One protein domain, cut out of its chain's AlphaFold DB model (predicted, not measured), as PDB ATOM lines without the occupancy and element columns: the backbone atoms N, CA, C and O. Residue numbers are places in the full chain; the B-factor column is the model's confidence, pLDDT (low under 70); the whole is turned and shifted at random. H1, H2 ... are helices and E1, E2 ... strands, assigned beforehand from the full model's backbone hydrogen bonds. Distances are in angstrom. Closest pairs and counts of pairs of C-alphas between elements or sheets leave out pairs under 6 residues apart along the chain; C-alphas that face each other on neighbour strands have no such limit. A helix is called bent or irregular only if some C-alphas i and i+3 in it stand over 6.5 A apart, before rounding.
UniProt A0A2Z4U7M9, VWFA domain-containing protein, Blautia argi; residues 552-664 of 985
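Overview. This is residues 552 to 664 of the 985 residues of the protein "VWFA domain-containing protein" of Blautia argi (UniProt A0A2Z4U7M9). Look first for an antiparallel sheet of four strands, E3, E4, E1 and E7, with H1 and the short H2 packed on one face and the long strand E5 running past that same face. Beyond E1 the chain turns back into E2, which pairs with the far part of E5, and near that end lies a small two-stranded sheet of E6 and E8; at the other end a long loop hangs out, its residues 608 to 613 sticking out free. The 113 printed residues hold two named helices and eight named strands in the order E1 E2 H1 E3 E4 H2 E5 E6 E7 E8, a mixed class of helices and strands. The whole is compact, with a radius of gyration of the C-alphas of 14.9 A and spans of 43 by 34 by 28 A.

Along the chain. Find C-alpha 555 at (212.506, 14.006, 85.223); from there E1, residues 555 to 560, runs 15.7 A. Beside it look for E4, residues 592 to 597, 16.1 A long, then E3, residues 582 to 586, 13.9 A, and E7, residues 643 to 645. H1, residues 570 to 581, spans 15.7 A and is irregular: C-alphas 577 and 580 are 9.6 A apart. H2 is residues 598 to 601. E5, residues 617 to 625, runs 26.0 A from C-alpha 617 at (218.464, 23.304, 79.705). E2 is residues 564 to 566 and E6 residues 632 to 636; E8, residues 660 to 663, ends at C-alpha 663, (228.470, 28.278, 105.782).

Arrangement. Start at E1 and E4, antiparallel at 165 degrees, where N 558 and O 594 are 2.9 A apart, within hydrogen-bond range. The hairpin E3 and E4 has N 585 and O 593 at 2.8 A, and E1 and E7 have N 557 and O 643 at 2.8 A; E3 and E7 are the edge strands. H1 and H2 are on the same face of this sheet, at heights of 6.1 A and 5.1 A over the sheet. H1 touches H2 with residues 578 to 581 alone, the closest C-alphas being those of Asp 581 and Ala 600, 5.7 A apart. In H1, 6 of 8 O i to N i+4 pairs are within hydrogen-bond range; H2 is too short for such a pair. E5 and E1 are only just apart, at 8.2 A. E2 and E5 are antiparallel at 123 degrees, with N 565 and O 624 at 2.9 A. E6 and E8 are antiparallel at 147 degrees, with N 635 and O 661 at 2.8 A. The closest C-alphas of E5 and E8 are those of Ala 625 and Val 663, 7.3 A apart.

Size, cuts and confidence. The C-alphas of Asp 608 and Asp 628 are the two farthest apart, 45.2 A. The printed part has no cut. The links H2 to E5, 15 residues, and E7 to E8, 14 residues, are long; in the latter, residues 654 to 655 pair antiparallel with residues 643 to 644 of E7. The mean pLDDT of the printed part is 87.5, and it is under 70 at residues 552 to 553, 605 to 613 and 647 to 650.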
ATOM      1  N   GLU A 552     214.698  13.493  76.143       53.06
ATOM      2  CA  GLU A 552     213.506  13.723  76.950       53.06
ATOM      3  C   GLU A 552     213.724  13.020  78.285       53.06
ATOM      4  O   GLU A 552     213.315  11.882  78.495       53.06
ATOM      5  N   ALA A 553     214.421  13.702  79.195       64.19
ATOM      6  CA  ALA A 553     214.501  13.248  80.565       64.19
ATOM      7  C   ALA A 553     213.073  13.117  81.106       64.19
ATOM      8  O   ALA A 553     212.318  14.094  81.132       64.19
ATOM      9  N   HIS A 554     212.707  11.927  81.577       74.44
ATOM     10  CA  HIS A 554     211.464  11.719  82.306       74.44
ATOM     11  C   HIS A 554     211.324  12.726  83.462       74.44
ATOM     12  O   HIS A 554     210.256  13.314  83.676       74.44
ATOM     13  N   LYS A 555     212.422  12.964  84.193       87.62
ATOM     14  CA  LYS A 555     212.506  14.006  85.223       87.62
ATOM     15  C   LYS A 555     213.939  14.497  85.431       87.62
ATOM     16  O   LYS A 555     214.885  13.720  85.465       87.62
ATOM     17  N   ILE A 556     214.096  15.790  85.684       92.81
ATOM     18  CA  ILE A 556     215.328  16.360  86.244       92.81
ATOM     19  C   ILE A 556     215.072  16.585  87.726       92.81
ATOM     20  O   ILE A 556     214.019  17.100  88.103       92.81
ATOM     21  N   VAL A 557     216.003  16.190  88.585       95.06
ATOM     22  CA  VAL A 557     215.833  16.254  90.035       95.06
ATOM     23  C   VAL A 557     217.010  16.961  90.682       95.06
ATOM     24  O   VAL A 557     218.168  16.671  90.392       95.06
ATOM     25  N   ASP A 558     216.706  17.832  91.639       96.81
ATOM     26  CA  ASP A 558     217.680  18.313  92.609       96.81
ATOM     27  C   ASP A 558     217.177  18.069  94.035       96.81
ATOM     28  O   ASP A 558     216.116  18.549  94.430       96.81
ATOM     29  N   VAL A 559     217.933  17.293  94.811       96.50
ATOM     30  CA  VAL A 559     217.699  17.065  96.237       96.50
ATOM     31  C   VAL A 559     218.565  18.041  97.019       96.50
ATOM     32  O   VAL A 559     219.760  17.822  97.181       96.50
ATOM     33  N   ILE A 560     217.972  19.122  97.514       96.88
ATOM     34  CA  ILE A 560     218.652  20.117  98.351       96.88
ATOM     35  C   ILE A 560     218.970  19.501  99.711       96.88
ATOM     36  O   ILE A 560     218.087  18.927 100.350       96.88
ATOM     37  N   ASP A 561     220.227  19.610 100.145       96.38
ATOM     38  CA  ASP A 561     220.698  19.032 101.407       96.38
ATOM     39  C   ASP A 561     219.882  19.545 102.607       96.38
ATOM     40  O   ASP A 561     219.497  20.711 102.661       96.38
ATOM     41  N   SER A 562     219.651  18.671 103.592       95.06
ATOM     42  CA  SER A 562     218.832  18.936 104.786       95.06
ATOM     43  C   SER A 562     219.192  20.198 105.581       95.06
ATOM     44  O   SER A 562     218.348  20.699 106.322       95.06
ATOM     45  N   ARG A 563     220.421  20.713 105.448       96.56
ATOM     46  CA  ARG A 563     220.899  21.949 106.096       96.56
ATOM     47  C   ARG A 563     220.478  23.225 105.372       96.56
ATOM     48  O   ARG A 563     220.699  24.312 105.903       96.56
ATOM     49  N   PHE A 564     219.899  23.101 104.184       97.12
ATOM     50  CA  PHE A 564     219.435  24.212 103.371       97.12
ATOM     51  C   PHE A 564     217.936  24.115 103.105       97.12
ATOM     52  O   PHE A 564     217.313  23.059 103.205       97.12
ATOM     53  N   GLU A 565     217.366  25.250 102.738       95.81
ATOM     54  CA  GLU A 565     216.007  25.394 102.239       95.81
ATOM     55  C   GLU A 565     215.993  26.351 101.043       95.81
ATOM     56  O   GLU A 565     216.983  27.032 100.775       95.81
ATOM     57  N   LEU A 566     214.898  26.379 100.280       96.94
ATOM     58  CA  LEU A 566     214.739  27.383  99.227       96.94
ATOM     59  C   LEU A 566     214.616  28.767  99.863       96.94
ATOM     60  O   LEU A 566     213.860  28.931 100.817       96.94
ATOM     61  N   ALA A 567     215.323  29.751  99.310       95.50
ATOM     62  CA  ALA A 567     215.199  31.132  99.754       95.50
ATOM     63  C   ALA A 567     213.769  31.663  99.528       95.50
ATOM     64  O   ALA A 567     213.056  31.209  98.625       95.50
ATOM     65  N   ASP A 568     213.370  32.652 100.328       92.19
ATOM     66  CA  ASP A 568     212.035  33.253 100.282       92.19
ATOM     67  C   ASP A 568     211.609  33.642  98.852       92.19
ATOM     68  O   ASP A 568     212.291  34.396  98.155       92.19
ATOM     69  N   GLY A 569     210.448  33.143  98.414       93.25
ATOM     70  CA  GLY A 569     209.862  33.435  97.101       93.25
ATOM     71  C   GLY A 569     210.345  32.551  95.942       93.25
ATOM     72  O   GLY A 569     209.739  32.581  94.869       93.25
ATOM     73  N   GLU A 570     211.400  31.742  96.114       95.44
ATOM     74  CA  GLU A 570     211.913  30.878  95.036       95.44
ATOM     75  C   GLU A 570     210.941  29.755  94.674       95.44
ATOM     76  O   GLU A 570     210.769  29.429  93.497       95.44
ATOM     77  N   LYS A 571     210.268  29.178  95.673       95.69
ATOM     78  CA  LYS A 571     209.273  28.128  95.442       95.69
ATOM     79  C   LYS A 571     208.104  28.657  94.612       95.69
ATOM     80  O   LYS A 571     207.699  28.011  93.649       95.69
ATOM     81  N   GLU A 572     207.590  29.840  94.950       96.81
ATOM     82  CA  GLU A 572     206.527  30.512  94.203       96.81
ATOM     83  C   GLU A 572     206.972  30.848  92.776       96.81
ATOM     84  O   GLU A 572     206.229  30.567  91.837       96.81
ATOM     85  N   ARG A 573     208.198  31.365  92.594       97.12
ATOM     86  CA  ARG A 573     208.765  31.672  91.269       97.12
ATOM     87  C   ARG A 573     208.822  30.436  90.374       97.12
ATOM     88  O   ARG A 573     208.430  30.492  89.209       97.12
ATOM     89  N   LEU A 574     209.325  29.322  90.902       96.31
ATOM     90  CA  LEU A 574     209.422  28.065  90.164       96.31
ATOM     91  C   LEU A 574     208.032  27.500  89.829       96.31
ATOM     92  O   LEU A 574     207.800  27.057  88.705       96.31
ATOM     93  N   GLN A 575     207.094  27.567  90.777       95.81
ATOM     94  CA  GLN A 575     205.712  27.133  90.577       95.81
ATOM     95  C   GLN A 575     204.980  27.986  89.527       95.81
ATOM     96  O   GLN A 575     204.209  27.444  88.738       95.81
ATOM     97  N   GLU A 576     205.225  29.300  89.486       96.31
ATOM     98  CA  GLU A 576     204.689  30.214  88.469       96.31
ATOM     99  C   GLU A 576     205.287  29.934  87.082       96.31
ATOM    100  O   GLU A 576     204.563  29.953  86.088       96.31
ATOM    101  N   LYS A 577     206.589  29.625  87.015       95.38
ATOM    102  CA  LYS A 577     207.296  29.335  85.759       95.38
ATOM    103  C   LYS A 577     206.855  28.019  85.113       95.38
ATOM    104  O   LYS A 577     206.673  27.983  83.900       95.38
ATOM    105  N   TYR A 578     206.707  26.952  85.901       93.56
ATOM    106  CA  TYR A 578     206.515  25.590  85.377       93.56
ATOM    107  C   TYR A 578     205.127  24.992  85.637       93.56
ATOM    108  O   TYR A 578     204.751  24.008  85.005       93.56
ATOM    109  N   GLY A 579     204.326  25.571  86.533       94.19
ATOM    110  CA  GLY A 579     202.980  25.077  86.813       94.19
ATOM    111  C   GLY A 579     202.981  23.622  87.286       94.19
ATOM    112  O   GLY A 579     203.619  23.282  88.276       94.19
ATOM    113  N   GLN A 580     202.236  22.757  86.601       91.75
ATOM    114  CA  GLN A 580     202.105  21.340  86.969       91.75
ATOM    115  C   GLN A 580     203.352  20.492  86.661       91.75
ATOM    116  O   GLN A 580     203.460  19.384  87.173       91.75
ATOM    117  N   ASP A 581     204.282  21.020  85.863       92.69
ATOM    118  CA  ASP A 581     205.479  20.316  85.393       92.69
ATOM    119  C   ASP A 581     206.643  20.396  86.406       92.69
ATOM    120  O   ASP A 581     207.773  20.022  86.102       92.69
ATOM    121  N   ILE A 582     206.385  20.883  87.624       96.75
ATOM    122  CA  ILE A 582     207.338  20.878  88.735       96.75
ATOM    123  C   ILE A 582     206.678  20.374  90.021       96.75
ATOM    124  O   ILE A 582     205.518  20.672  90.310       96.75
ATOM    125  N   SER A 583     207.432  19.635  90.831       96.31
ATOM    126  CA  SER A 583     206.989  19.160  92.141       96.31
ATOM    127  C   SER A 583     208.051  19.338  93.224       96.31
ATOM    128  O   SER A 583     209.253  19.344  92.961       96.31
ATOM    129  N   PHE A 584     207.582  19.472  94.468       97.25
ATOM    130  CA  PHE A 584     208.407  19.655  95.660       97.25
ATOM    131  C   PHE A 584     208.029  18.611  96.707       97.25
ATOM    132  O   PHE A 584     206.851  18.478  97.049       97.25
ATOM    133  N   LYS A 585     209.015  17.899  97.251       96.00
ATOM    134  CA  LYS A 585     208.804  16.881  98.282       96.00
ATOM    135  C   LYS A 585     209.887  16.958  99.350       96.00
ATOM    136  O   LYS A 585     211.050  16.689  99.073       96.00
ATOM    137  N   GLU A 586     209.488  17.278 100.575       94.75
ATOM    138  CA  GLU A 586     210.363  17.162 101.742       94.75
ATOM    139  C   GLU A 586     210.529  15.682 102.112       94.75
ATOM    140  O   GLU A 586     209.554  14.921 102.157       94.75
ATOM    141  N   LEU A 587     211.772  15.256 102.300       92.44
ATOM    142  CA  LEU A 587     212.124  13.882 102.631       92.44
ATOM    143  C   LEU A 587     212.247  13.707 104.157       92.44
ATOM    144  O   LEU A 587     212.400  14.687 104.883       92.44
ATOM    145  N   PRO A 588     212.182  12.465 104.682       90.94
ATOM    146  CA  PRO A 588     212.218  12.215 106.127       90.94
ATOM    147  C   PRO A 588     213.480  12.708 106.852       90.94
ATOM    148  O   PRO A 588     213.459  12.852 108.071       90.94
ATOM    149  N   ASP A 589     214.573  12.936 106.126       88.38
ATOM    150  CA  ASP A 589     215.827  13.491 106.647       88.38
ATOM    151  C   ASP A 589     215.863  15.034 106.650       88.38
ATOM    152  O   ASP A 589     216.850  15.624 107.083       88.38
ATOM    153  N   GLY A 590     214.789  15.693 106.197       90.19
ATOM    154  CA  GLY A 590     214.668  17.149 106.112       90.19
ATOM    155  C   GLY A 590     215.263  17.769 104.845       90.19
ATOM    156  O   GLY A 590     215.305  18.999 104.754       90.19
ATOM    157  N   SER A 591     215.739  16.957 103.894       94.12
ATOM    158  CA  SER A 591     216.132  17.411 102.552       94.12
ATOM    159  C   SER A 591     214.906  17.719 101.680       94.12
ATOM    160  O   SER A 591     213.806  17.210 101.919       94.12
ATOM    161  N   LEU A 592     215.075  18.559 100.655       95.75
ATOM    162  CA  LEU A 592     213.996  18.952  99.741       95.75
ATOM    163  C   LEU A 592     214.279  18.446  98.327       95.75
ATOM    164  O   LEU A 592     215.181  18.938  97.659       95.75
ATOM    165  N   LYS A 593     213.459  17.512  97.839       96.31
ATOM    166  CA  LYS A 593     213.467  17.071  96.442       96.31
ATOM    167  C   LYS A 593     212.654  18.040  95.586       96.31
ATOM    168  O   LYS A 593     211.452  18.200  95.810       96.31
ATOM    169  N   ILE A 594     213.299  18.633  94.591       97.25
ATOM    170  CA  ILE A 594     212.686  19.395  93.501       97.25
ATOM    171  C   ILE A 594     212.752  18.513  92.258       97.25
ATOM    172  O   ILE A 594     213.823  18.002  91.944       97.25
ATOM    173  N   ALA A 595     211.627  18.296  91.581       95.44
ATOM    174  CA  ALA A 595     211.588  17.514  90.349       95.44
ATOM    175  C   ALA A 595     210.869  18.290  89.247       95.44
ATOM    176  O   ALA A 595     209.697  18.632  89.407       95.44
ATOM    177  N   TRP A 596     211.575  18.540  88.148       95.81
ATOM    178  CA  TRP A 596     211.031  19.034  86.887       95.81
ATOM    179  C   TRP A 596     210.652  17.829  86.025       95.81
ATOM    180  O   TRP A 596     211.424  16.878  85.941       95.81
ATOM    181  N   THR A 597     209.473  17.853  85.413       89.31
ATOM    182  CA  THR A 597     208.895  16.757  84.612       89.31
ATOM    183  C   THR A 597     208.262  17.308  83.338       89.31
ATOM    184  O   THR A 597     208.020  18.511  83.249       89.31
ATOM    185  N   GLY A 598     207.923  16.458  82.368       82.62
ATOM    186  CA  GLY A 598     207.217  16.903  81.161       82.62
ATOM    187  C   GLY A 598     207.993  18.003  80.430       82.62
ATOM    188  O   GLY A 598     209.202  17.886  80.242       82.62
ATOM    189  N   LYS A 599     207.341  19.122  80.079       79.81
ATOM    190  CA  LYS A 599     208.003  20.204  79.324       79.81
ATOM    191  C   LYS A 599     209.121  20.892  80.113       79.81
ATOM    192  O   LYS A 599     209.997  21.503  79.513       79.81
ATOM    193  N   ALA A 600     209.103  20.812  81.444       85.44
ATOM    194  CA  ALA A 600     210.135  21.408  82.287       85.44
ATOM    195  C   ALA A 600     211.436  20.584  82.346       85.44
ATOM    196  O   ALA A 600     212.452  21.109  82.808       85.44
ATOM    197  N   ALA A 601     211.403  19.324  81.900       86.12
ATOM    198  CA  ALA A 601     212.534  18.394  81.906       86.12
ATOM    199  C   ALA A 601     213.169  18.178  80.520       86.12
ATOM    200  O   ALA A 601     214.111  17.404  80.402       86.12
ATOM    201  N   VAL A 602     212.683  18.861  79.479       77.25
ATOM    202  CA  VAL A 602     213.222  18.730  78.117       77.25
ATOM    203  C   VAL A 602     214.620  19.347  78.047       77.25
ATOM    204  O   VAL A 602     214.788  20.526  78.366       77.25
ATOM    205  N   ILE A 603     215.608  18.556  77.620       77.31
ATOM    206  CA  ILE A 603     216.992  18.996  77.425       77.31
ATOM    207  C   ILE A 603     217.239  19.188  75.932       77.31
ATOM    208  O   ILE A 603     217.288  18.223  75.170       77.31
ATOM    209  N   GLU A 604     217.396  20.441  75.513       71.81
ATOM    210  CA  GLU A 604     217.714  20.768  74.122       71.81
ATOM    211  C   GLU A 604     219.228  20.615  73.838       71.81
ATOM    212  O   GLU A 604     220.052  20.529  74.760       71.81
ATOM    213  N   PRO A 605     219.648  20.586  72.561       69.00
ATOM    214  CA  PRO A 605     221.053  20.718  72.195       69.00
ATOM    215  C   PRO A 605     221.649  22.043  72.663       69.00
ATOM    216  O   PRO A 605     220.973  23.076  72.706       69.00
ATOM    217  N   LYS A 606     222.951  22.032  72.963       67.62
ATOM    218  CA  LYS A 606     223.680  23.258  73.296       67.62
ATOM    219  C   LYS A 606     223.553  24.271  72.143       67.62
ATOM    220  O   LYS A 606     223.959  23.952  71.025       67.62
ATOM    221  N   PRO A 607     223.039  25.491  72.379       66.81
ATOM    222  CA  PRO A 607     222.905  26.492  71.324       66.81
ATOM    223  C   PRO A 607     224.268  26.858  70.715       66.81
ATOM    224  O   PRO A 607     225.250  27.025  71.443       66.81
ATOM    225  N   ASP A 608     224.341  27.006  69.387       57.09
ATOM    226  CA  ASP A 608     225.595  27.311  68.686       57.09
ATOM    227  C   ASP A 608     226.259  28.625  69.173       57.09
ATOM    228  O   ASP A 608     225.614  29.597  69.568       57.09
ATOM    229  N   SER A 609     227.596  28.615  69.103       54.72
ATOM    230  CA  SER A 609     228.637  29.406  69.799       54.72
ATOM    231  C   SER A 609     228.540  30.941  69.981       54.72
ATOM    232  O   SER A 609     229.485  31.526  70.514       54.72
ATOM    233  N   GLU A 610     227.462  31.632  69.606       53.19
ATOM    234  CA  GLU A 610     227.370  33.097  69.778       53.19
ATOM    235  C   GLU A 610     227.105  33.537  71.232       53.19
ATOM    236  O   GLU A 610     227.325  34.700  71.578       53.19
ATOM    237  N   ASN A 611     226.697  32.618  72.114       55.97
ATOM    238  CA  ASN A 611     226.515  32.889  73.539       55.97
ATOM    239  C   ASN A 611     227.068  31.739  74.405       55.97
ATOM    240  O   ASN A 611     226.346  30.783  74.677       55.97
ATOM    241  N   PRO A 612     228.317  31.822  74.900       54.00
ATOM    242  CA  PRO A 612     228.962  30.731  75.639       54.00
ATOM    243  C   PRO A 612     228.303  30.380  76.987       54.00
ATOM    244  O   PRO A 612     228.711  29.410  77.614       54.00
ATOM    245  N   GLY A 613     227.318  31.159  77.457       60.84
ATOM    246  CA  GLY A 613     226.528  30.855  78.658       60.84
ATOM    247  C   GLY A 613     225.124  30.305  78.379       60.84
ATOM    248  O   GLY A 613     224.329  30.193  79.321       60.84
ATOM    249  N   ALA A 614     224.792  30.051  77.109       72.25
ATOM    250  CA  ALA A 614     223.547  29.417  76.706       72.25
ATOM    251  C   ALA A 614     223.670  27.896  76.842       72.25
ATOM    252  O   ALA A 614     224.694  27.317  76.484       72.25
ATOM    253  N   HIS A 615     222.618  27.287  77.376       81.44
ATOM    254  CA  HIS A 615     222.517  25.852  77.581       81.44
ATOM    255  C   HIS A 615     221.148  25.384  77.098       81.44
ATOM    256  O   HIS A 615     220.191  26.162  77.173       81.44
ATOM    257  N   GLY A 616     221.063  24.145  76.626       77.19
ATOM    258  CA  GLY A 616     219.825  23.535  76.150       77.19
ATOM    259  C   GLY A 616     218.800  23.310  77.263       77.19
ATOM    260  O   GLY A 616     217.595  23.352  77.037       77.19
ATOM    261  N   TRP A 617     219.268  23.184  78.501       90.50
ATOM    262  CA  TRP A 617     218.464  23.304  79.705       90.50
ATOM    263  C   TRP A 617     219.246  24.023  80.804       90.50
ATOM    264  O   TRP A 617     220.433  23.777  81.039       90.50
ATOM    265  N   LYS A 618     218.573  24.941  81.502       92.94
ATOM    266  CA  LYS A 618     219.160  25.712  82.600       92.94
ATOM    267  C   LYS A 618     218.105  26.143  83.603       92.94
ATOM    268  O   LYS A 618     217.118  26.786  83.241       92.94
ATOM    269  N   GLU A 619     218.395  25.926  84.878       95.62
ATOM    270  CA  GLU A 619     217.655  26.540  85.976       95.62
ATOM    271  C   GLU A 619     218.613  27.103  87.027       95.62
ATOM    272  O   GLU A 619     219.749  26.660  87.203       95.62
ATOM    273  N   THR A 620     218.168  28.152  87.706       95.81
ATOM    274  CA  THR A 620     218.908  28.793  88.783       95.81
ATOM    275  C   THR A 620     217.998  28.904  89.988       95.81
ATOM    276  O   THR A 620     216.901  29.434  89.868       95.81
ATOM    277  N   ILE A 621     218.446  28.434  91.145       96.81
ATOM    278  CA  ILE A 621     217.683  28.474  92.395       96.81
ATOM    279  C   ILE A 621     218.540  29.094  93.493       96.81
ATOM    280  O   ILE A 621     219.743  28.845  93.561       96.81
ATOM    281  N   ASN A 622     217.927  29.891  94.361       97.25
ATOM    282  CA  ASN A 622     218.589  30.378  95.564       97.25
ATOM    283  C   ASN A 622     218.213  29.483  96.746       97.25
ATOM    284  O   ASN A 622     217.036  29.214  96.986       97.25
ATOM    285  N   ILE A 623     219.223  29.027  97.479       97.56
ATOM    286  CA  ILE A 623     219.073  28.257  98.712       97.56
ATOM    287  C   ILE A 623     219.654  29.052  99.876       97.56
ATOM    288  O   ILE A 623     220.601  29.822  99.704       97.56
ATOM    289  N   GLN A 624     219.112  28.846 101.064       97.06
ATOM    290  CA  GLN A 624     219.551  29.486 102.293       97.06
ATOM    291  C   GLN A 624     219.862  28.423 103.342       97.06
ATOM    292  O   GLN A 624     219.157  27.419 103.437       97.06
ATOM    293  N   ALA A 625     220.945  28.600 104.098       96.94
ATOM    294  CA  ALA A 625     221.235  27.710 105.217       96.94
ATOM    295  C   ALA A 625     220.186  27.914 106.316       96.94
ATOM    296  O   ALA A 625     219.944  29.051 106.721       96.94
ATOM    297  N   LYS A 626     219.617  26.819 106.831       94.88
ATOM    298  CA  LYS A 626     218.583  26.870 107.867       94.88
ATOM    299  C   LYS A 626     219.075  27.625 109.097       94.88
ATOM    300  O   LYS A 626     220.237  27.528 109.507       94.88
ATOM    301  N   ASP A 627     218.170  28.373 109.706       92.88
ATOM    302  CA  ASP A 627     218.518  29.335 110.752       92.88
ATOM    303  C   ASP A 627     218.893  28.677 112.097       92.88
ATOM    304  O   ASP A 627     219.434  29.322 112.993       92.88
ATOM    305  N   ASP A 628     218.633  27.375 112.237       92.31
ATOM    306  CA  ASP A 628     219.048  26.527 113.358       92.31
ATOM    307  C   ASP A 628     220.297  25.669 113.054       92.31
ATOM    308  O   ASP A 628     220.773  24.908 113.904       92.31
ATOM    309  N   PHE A 629     220.875  25.797 111.855       95.50
ATOM    310  CA  PHE A 629     222.132  25.150 111.496       95.50
ATOM    311  C   PHE A 629     223.325  26.019 111.911       95.50
ATOM    312  O   PHE A 629     223.457  27.159 111.469       95.50
ATOM    313  N   VAL A 630     224.253  25.484 112.711       95.81
ATOM    314  CA  VAL A 630     225.380  26.266 113.267       95.81
ATOM    315  C   VAL A 630     226.335  26.790 112.186       95.81
ATOM    316  O   VAL A 630     226.870  27.883 112.338       95.81
ATOM    317  N   GLY A 631     226.512  26.070 111.074       95.62
ATOM    318  CA  GLY A 631     227.460  26.411 110.002       95.62
ATOM    319  C   GLY A 631     228.739  25.568 110.030       95.62
ATOM    320  O   GLY A 631     228.920  24.713 110.898       95.62
ATOM    321  N   GLY A 632     229.637  25.787 109.071       96.56
ATOM    322  CA  GLY A 632     230.885  25.031 108.951       96.56
ATOM    323  C   GLY A 632     231.484  25.058 107.546       96.56
ATOM    324  O   GLY A 632     231.049  25.825 106.690       96.56
ATOM    325  N   ASN A 633     232.485  24.210 107.310       96.75
ATOM    326  CA  ASN A 633     233.194  24.127 106.031       96.75
ATOM    327  C   ASN A 633     232.758  22.917 105.203       96.75
ATOM    328  O   ASN A 633     232.416  21.872 105.761       96.75
ATOM    329  N   MET A 634     232.851  23.036 103.874       95.75
ATOM    330  CA  MET A 634     232.480  21.978 102.923       95.75
ATOM    331  C   MET A 634     231.119  21.349 103.251       95.75
ATOM    332  O   MET A 634     231.019  20.151 103.524       95.75
ATOM    333  N   ILE A 635     230.075  22.170 103.291       96.56
ATOM    334  CA  ILE A 635     228.702  21.719 103.505       96.56
ATOM    335  C   ILE A 635     228.098  21.370 102.132       96.56
ATOM    336  O   ILE A 635     227.981  22.272 101.300       96.56
ATOM    337  N   PRO A 636     227.763  20.092 101.856       95.88
ATOM    338  CA  PRO A 636     227.013  19.675 100.670       95.88
ATOM    339  C   PRO A 636     225.788  20.540 100.394       95.88
ATOM    340  O   PRO A 636     224.981  20.759 101.287       95.88
ATOM    341  N   THR A 637     225.636  21.002  99.154       95.62
ATOM    342  CA  THR A 637     224.429  21.738  98.726       95.62
ATOM    343  C   THR A 637     223.328  20.808  98.216       95.62
ATOM    344  O   THR A 637     222.158  21.188  98.183       95.62
ATOM    345  N   ASN A 638     223.694  19.579  97.845       92.31
ATOM    346  CA  ASN A 638     222.792  18.532  97.399       92.31
ATOM    347  C   ASN A 638     223.057  17.173  98.044       92.31
ATOM    348  O   ASN A 638     224.195  16.812  98.349       92.31
ATOM    349  N   GLY A 639     221.968  16.423  98.198       83.38
ATOM    350  CA  GLY A 639     221.949  15.034  98.625       83.38
ATOM    351  C   GLY A 639     222.013  14.043  97.462       83.38
ATOM    352  O   GLY A 639     222.037  14.401  96.283       83.38
ATOM    353  N   SER A 640     222.024  12.759  97.817       80.12
ATOM    354  CA  SER A 640     221.869  11.653  96.870       80.12
ATOM    355  C   SER A 640     220.508  11.740  96.176       80.12
ATOM    356  O   SER A 640     219.494  11.892  96.859       80.12
ATOM    357  N   GLY A 641     220.467  11.623  94.848       85.25
ATOM    358  CA  GLY A 641     219.226  11.795  94.075       85.25
ATOM    359  C   GLY A 641     219.203  13.022  93.169       85.25
ATOM    360  O   GLY A 641     218.273  13.154  92.382       85.25
ATOM    361  N   SER A 642     220.187  13.922  93.268       93.25
ATOM    362  CA  SER A 642     220.318  15.025  92.312       93.25
ATOM    363  C   SER A 642     220.896  14.523  90.993       93.25
ATOM    364  O   SER A 642     222.077  14.181  90.916       93.25
ATOM    365  N   GLY A 643     220.083  14.529  89.948       92.25
ATOM    366  CA  GLY A 643     220.482  14.070  88.631       92.25
ATOM    367  C   GLY A 643     219.358  14.161  87.613       92.25
ATOM    368  O   GLY A 643     218.290  14.719  87.872       92.25
ATOM    369  N   ILE A 644     219.624  13.605  86.446       88.69
ATOM    370  CA  ILE A 644     218.701  13.494  85.326       88.69
ATOM    371  C   ILE A 644     218.273  12.032  85.256       88.69
ATOM    372  O   ILE A 644     219.105  11.134  85.390       88.69
ATOM    373  N   TYR A 645     216.971  11.830  85.107       86.19
ATOM    374  CA  TYR A 645     216.317  10.536  85.016       86.19
ATOM    375  C   TYR A 645     215.632  10.483  83.660       86.19
ATOM    376  O   TYR A 645     214.829  11.360  83.329       86.19
ATOM    377  N   VAL A 646     215.981   9.478  82.888       71.94
ATOM    378  CA  VAL A 646     215.591   9.248  81.508       71.94
ATOM    379  C   VAL A 646     214.367   8.342  81.465       71.94
ATOM    380  O   VAL A 646     213.444   8.618  80.703       71.94
ATOM    381  N   ASP A 647     214.305   7.352  82.353       64.94
ATOM    382  CA  ASP A 647     213.196   6.409  82.454       64.94
ATOM    383  C   ASP A 647     212.225   6.736  83.607       64.94
ATOM    384  O   ASP A 647     212.457   7.595  84.466       64.94
ATOM    385  N   GLU A 648     211.074   6.048  83.628       64.62
ATOM    386  CA  GLU A 648     210.085   6.166  84.716       64.62
ATOM    387  C   GLU A 648     210.589   5.597  86.051       64.62
ATOM    388  O   GLU A 648     209.971   5.824  87.101       64.62
ATOM    389  N   ASP A 649     211.688   4.843  86.038       61.47
ATOM    390  CA  ASP A 649     212.262   4.304  87.255       61.47
ATOM    391  C   ASP A 649     212.899   5.407  88.132       61.47
ATOM    392  O   ASP A 649     213.041   6.586  87.794       61.47
ATOM    393  N   ASP A 650     213.118   5.071  89.402       68.00
ATOM    394  CA  ASP A 650     213.690   5.993  90.392       68.00
ATOM    395  C   ASP A 650     215.219   5.826  90.495       68.00
ATOM    396  O   ASP A 650     215.824   6.235  91.491       68.00
ATOM    397  N   THR A 651     215.851   5.247  89.470       73.38
ATOM    398  CA  THR A 651     217.310   5.167  89.333       73.38
ATOM    399  C   THR A 651     217.849   6.414  88.649       73.38
ATOM    400  O   THR A 651     217.262   6.921  87.710       73.38
ATOM    401  N   ILE A 652     218.934   6.969  89.190       78.88
ATOM    402  CA  ILE A 652     219.585   8.141  88.598       78.88
ATOM    403  C   ILE A 652     220.431   7.652  87.429       78.88
ATOM    404  O   ILE A 652     221.340   6.855  87.659       78.88
ATOM    405  N   ASP A 653     220.179   8.195  86.249       76.06
ATOM    406  CA  ASP A 653     220.929   7.877  85.034       76.06
ATOM    407  C   ASP A 653     222.152   8.793  84.922       76.06
ATOM    408  O   ASP A 653     223.294   8.356  84.835       76.06
ATOM    409  N   VAL A 654     221.950  10.106  85.082       82.56
ATOM    410  CA  VAL A 654     223.047  11.084  85.028       82.56
ATOM    411  C   VAL A 654     223.117  11.897  86.316       82.56
ATOM    412  O   VAL A 654     222.313  12.798  86.551       82.56
ATOM    413  N   GLU A 655     224.113  11.625  87.163       89.38
ATOM    414  CA  GLU A 655     224.296  12.357  88.424       89.38
ATOM    415  C   GLU A 655     224.839  13.782  88.189       89.38
ATOM    416  O   GLU A 655     225.776  13.996  87.408       89.38
ATOM    417  N   PHE A 656     224.274  14.773  88.891       92.50
ATOM    418  CA  PHE A 656     224.829  16.127  88.915       92.50
ATOM    419  C   PHE A 656     226.100  16.193  89.769       92.50
ATOM    420  O   PHE A 656     226.287  15.440  90.726       92.50
ATOM    421  N   GLN A 657     226.956  17.175  89.476       91.56
ATOM    422  CA  GLN A 657     228.095  17.486  90.337       91.56
ATOM    423  C   GLN A 657     227.642  17.801  91.774       91.56
ATOM    424  O   GLN A 657     226.523  18.260  92.015       91.56
ATOM    425  N   LYS A 658     228.531  17.562  92.742       93.81
ATOM    426  CA  LYS A 658     228.249  17.694  94.180       93.81
ATOM    427  C   LYS A 658     229.028  18.860  94.799       93.81
ATOM    428  O   LYS A 658     230.006  18.628  95.519       93.81
ATOM    429  N   PRO A 659     228.675  20.123  94.498       95.75
ATOM    430  CA  PRO A 659     229.363  21.255  95.088       95.75
ATOM    431  C   PRO A 659     229.019  21.426  96.567       95.75
ATOM    432  O   PRO A 659     227.900  21.167  97.026       95.75
ATOM    433  N   THR A 660     230.008  21.909  97.310       96.56
ATOM    434  CA  THR A 660     229.876  22.279  98.719       96.56
ATOM    435  C   THR A 660     230.044  23.787  98.892       96.56
ATOM    436  O   THR A 660     230.560  24.462  98.003       96.56
ATOM    437  N   VAL A 661     229.615  24.320 100.038       96.81
ATOM    438  CA  VAL A 661     229.815  25.724 100.436       96.81
ATOM    439  C   VAL A 661     230.381  25.825 101.849       96.81
ATOM    440  O   VAL A 661     230.151  24.950 102.687       96.81
ATOM    441  N   ASN A 662     231.105  26.908 102.135       96.19
ATOM    442  CA  ASN A 662     231.397  27.293 103.513       96.19
ATOM    443  C   ASN A 662     230.221  28.120 104.046       96.19
ATOM    444  O   ASN A 662     229.844  29.141 103.468       96.19
ATOM    445  N   VAL A 663     229.631  27.659 105.146       96.81
ATOM    446  CA  VAL A 663     228.470  28.278 105.782       96.81
ATOM    447  C   VAL A 663     228.912  29.064 106.998       96.81
ATOM    448  O   VAL A 663     229.402  28.476 107.963       96.81
ATOM    449  N   LYS A 664     228.692  30.383 106.964       95.12
ATOM    450  CA  LYS A 664     229.019  31.304 108.057       95.12
ATOM    451  C   LYS A 664     228.511  30.773 109.397       95.12
ATOM    452  O   LYS A 664     227.376  30.296 109.486       95.12
TER     453      LYS A 664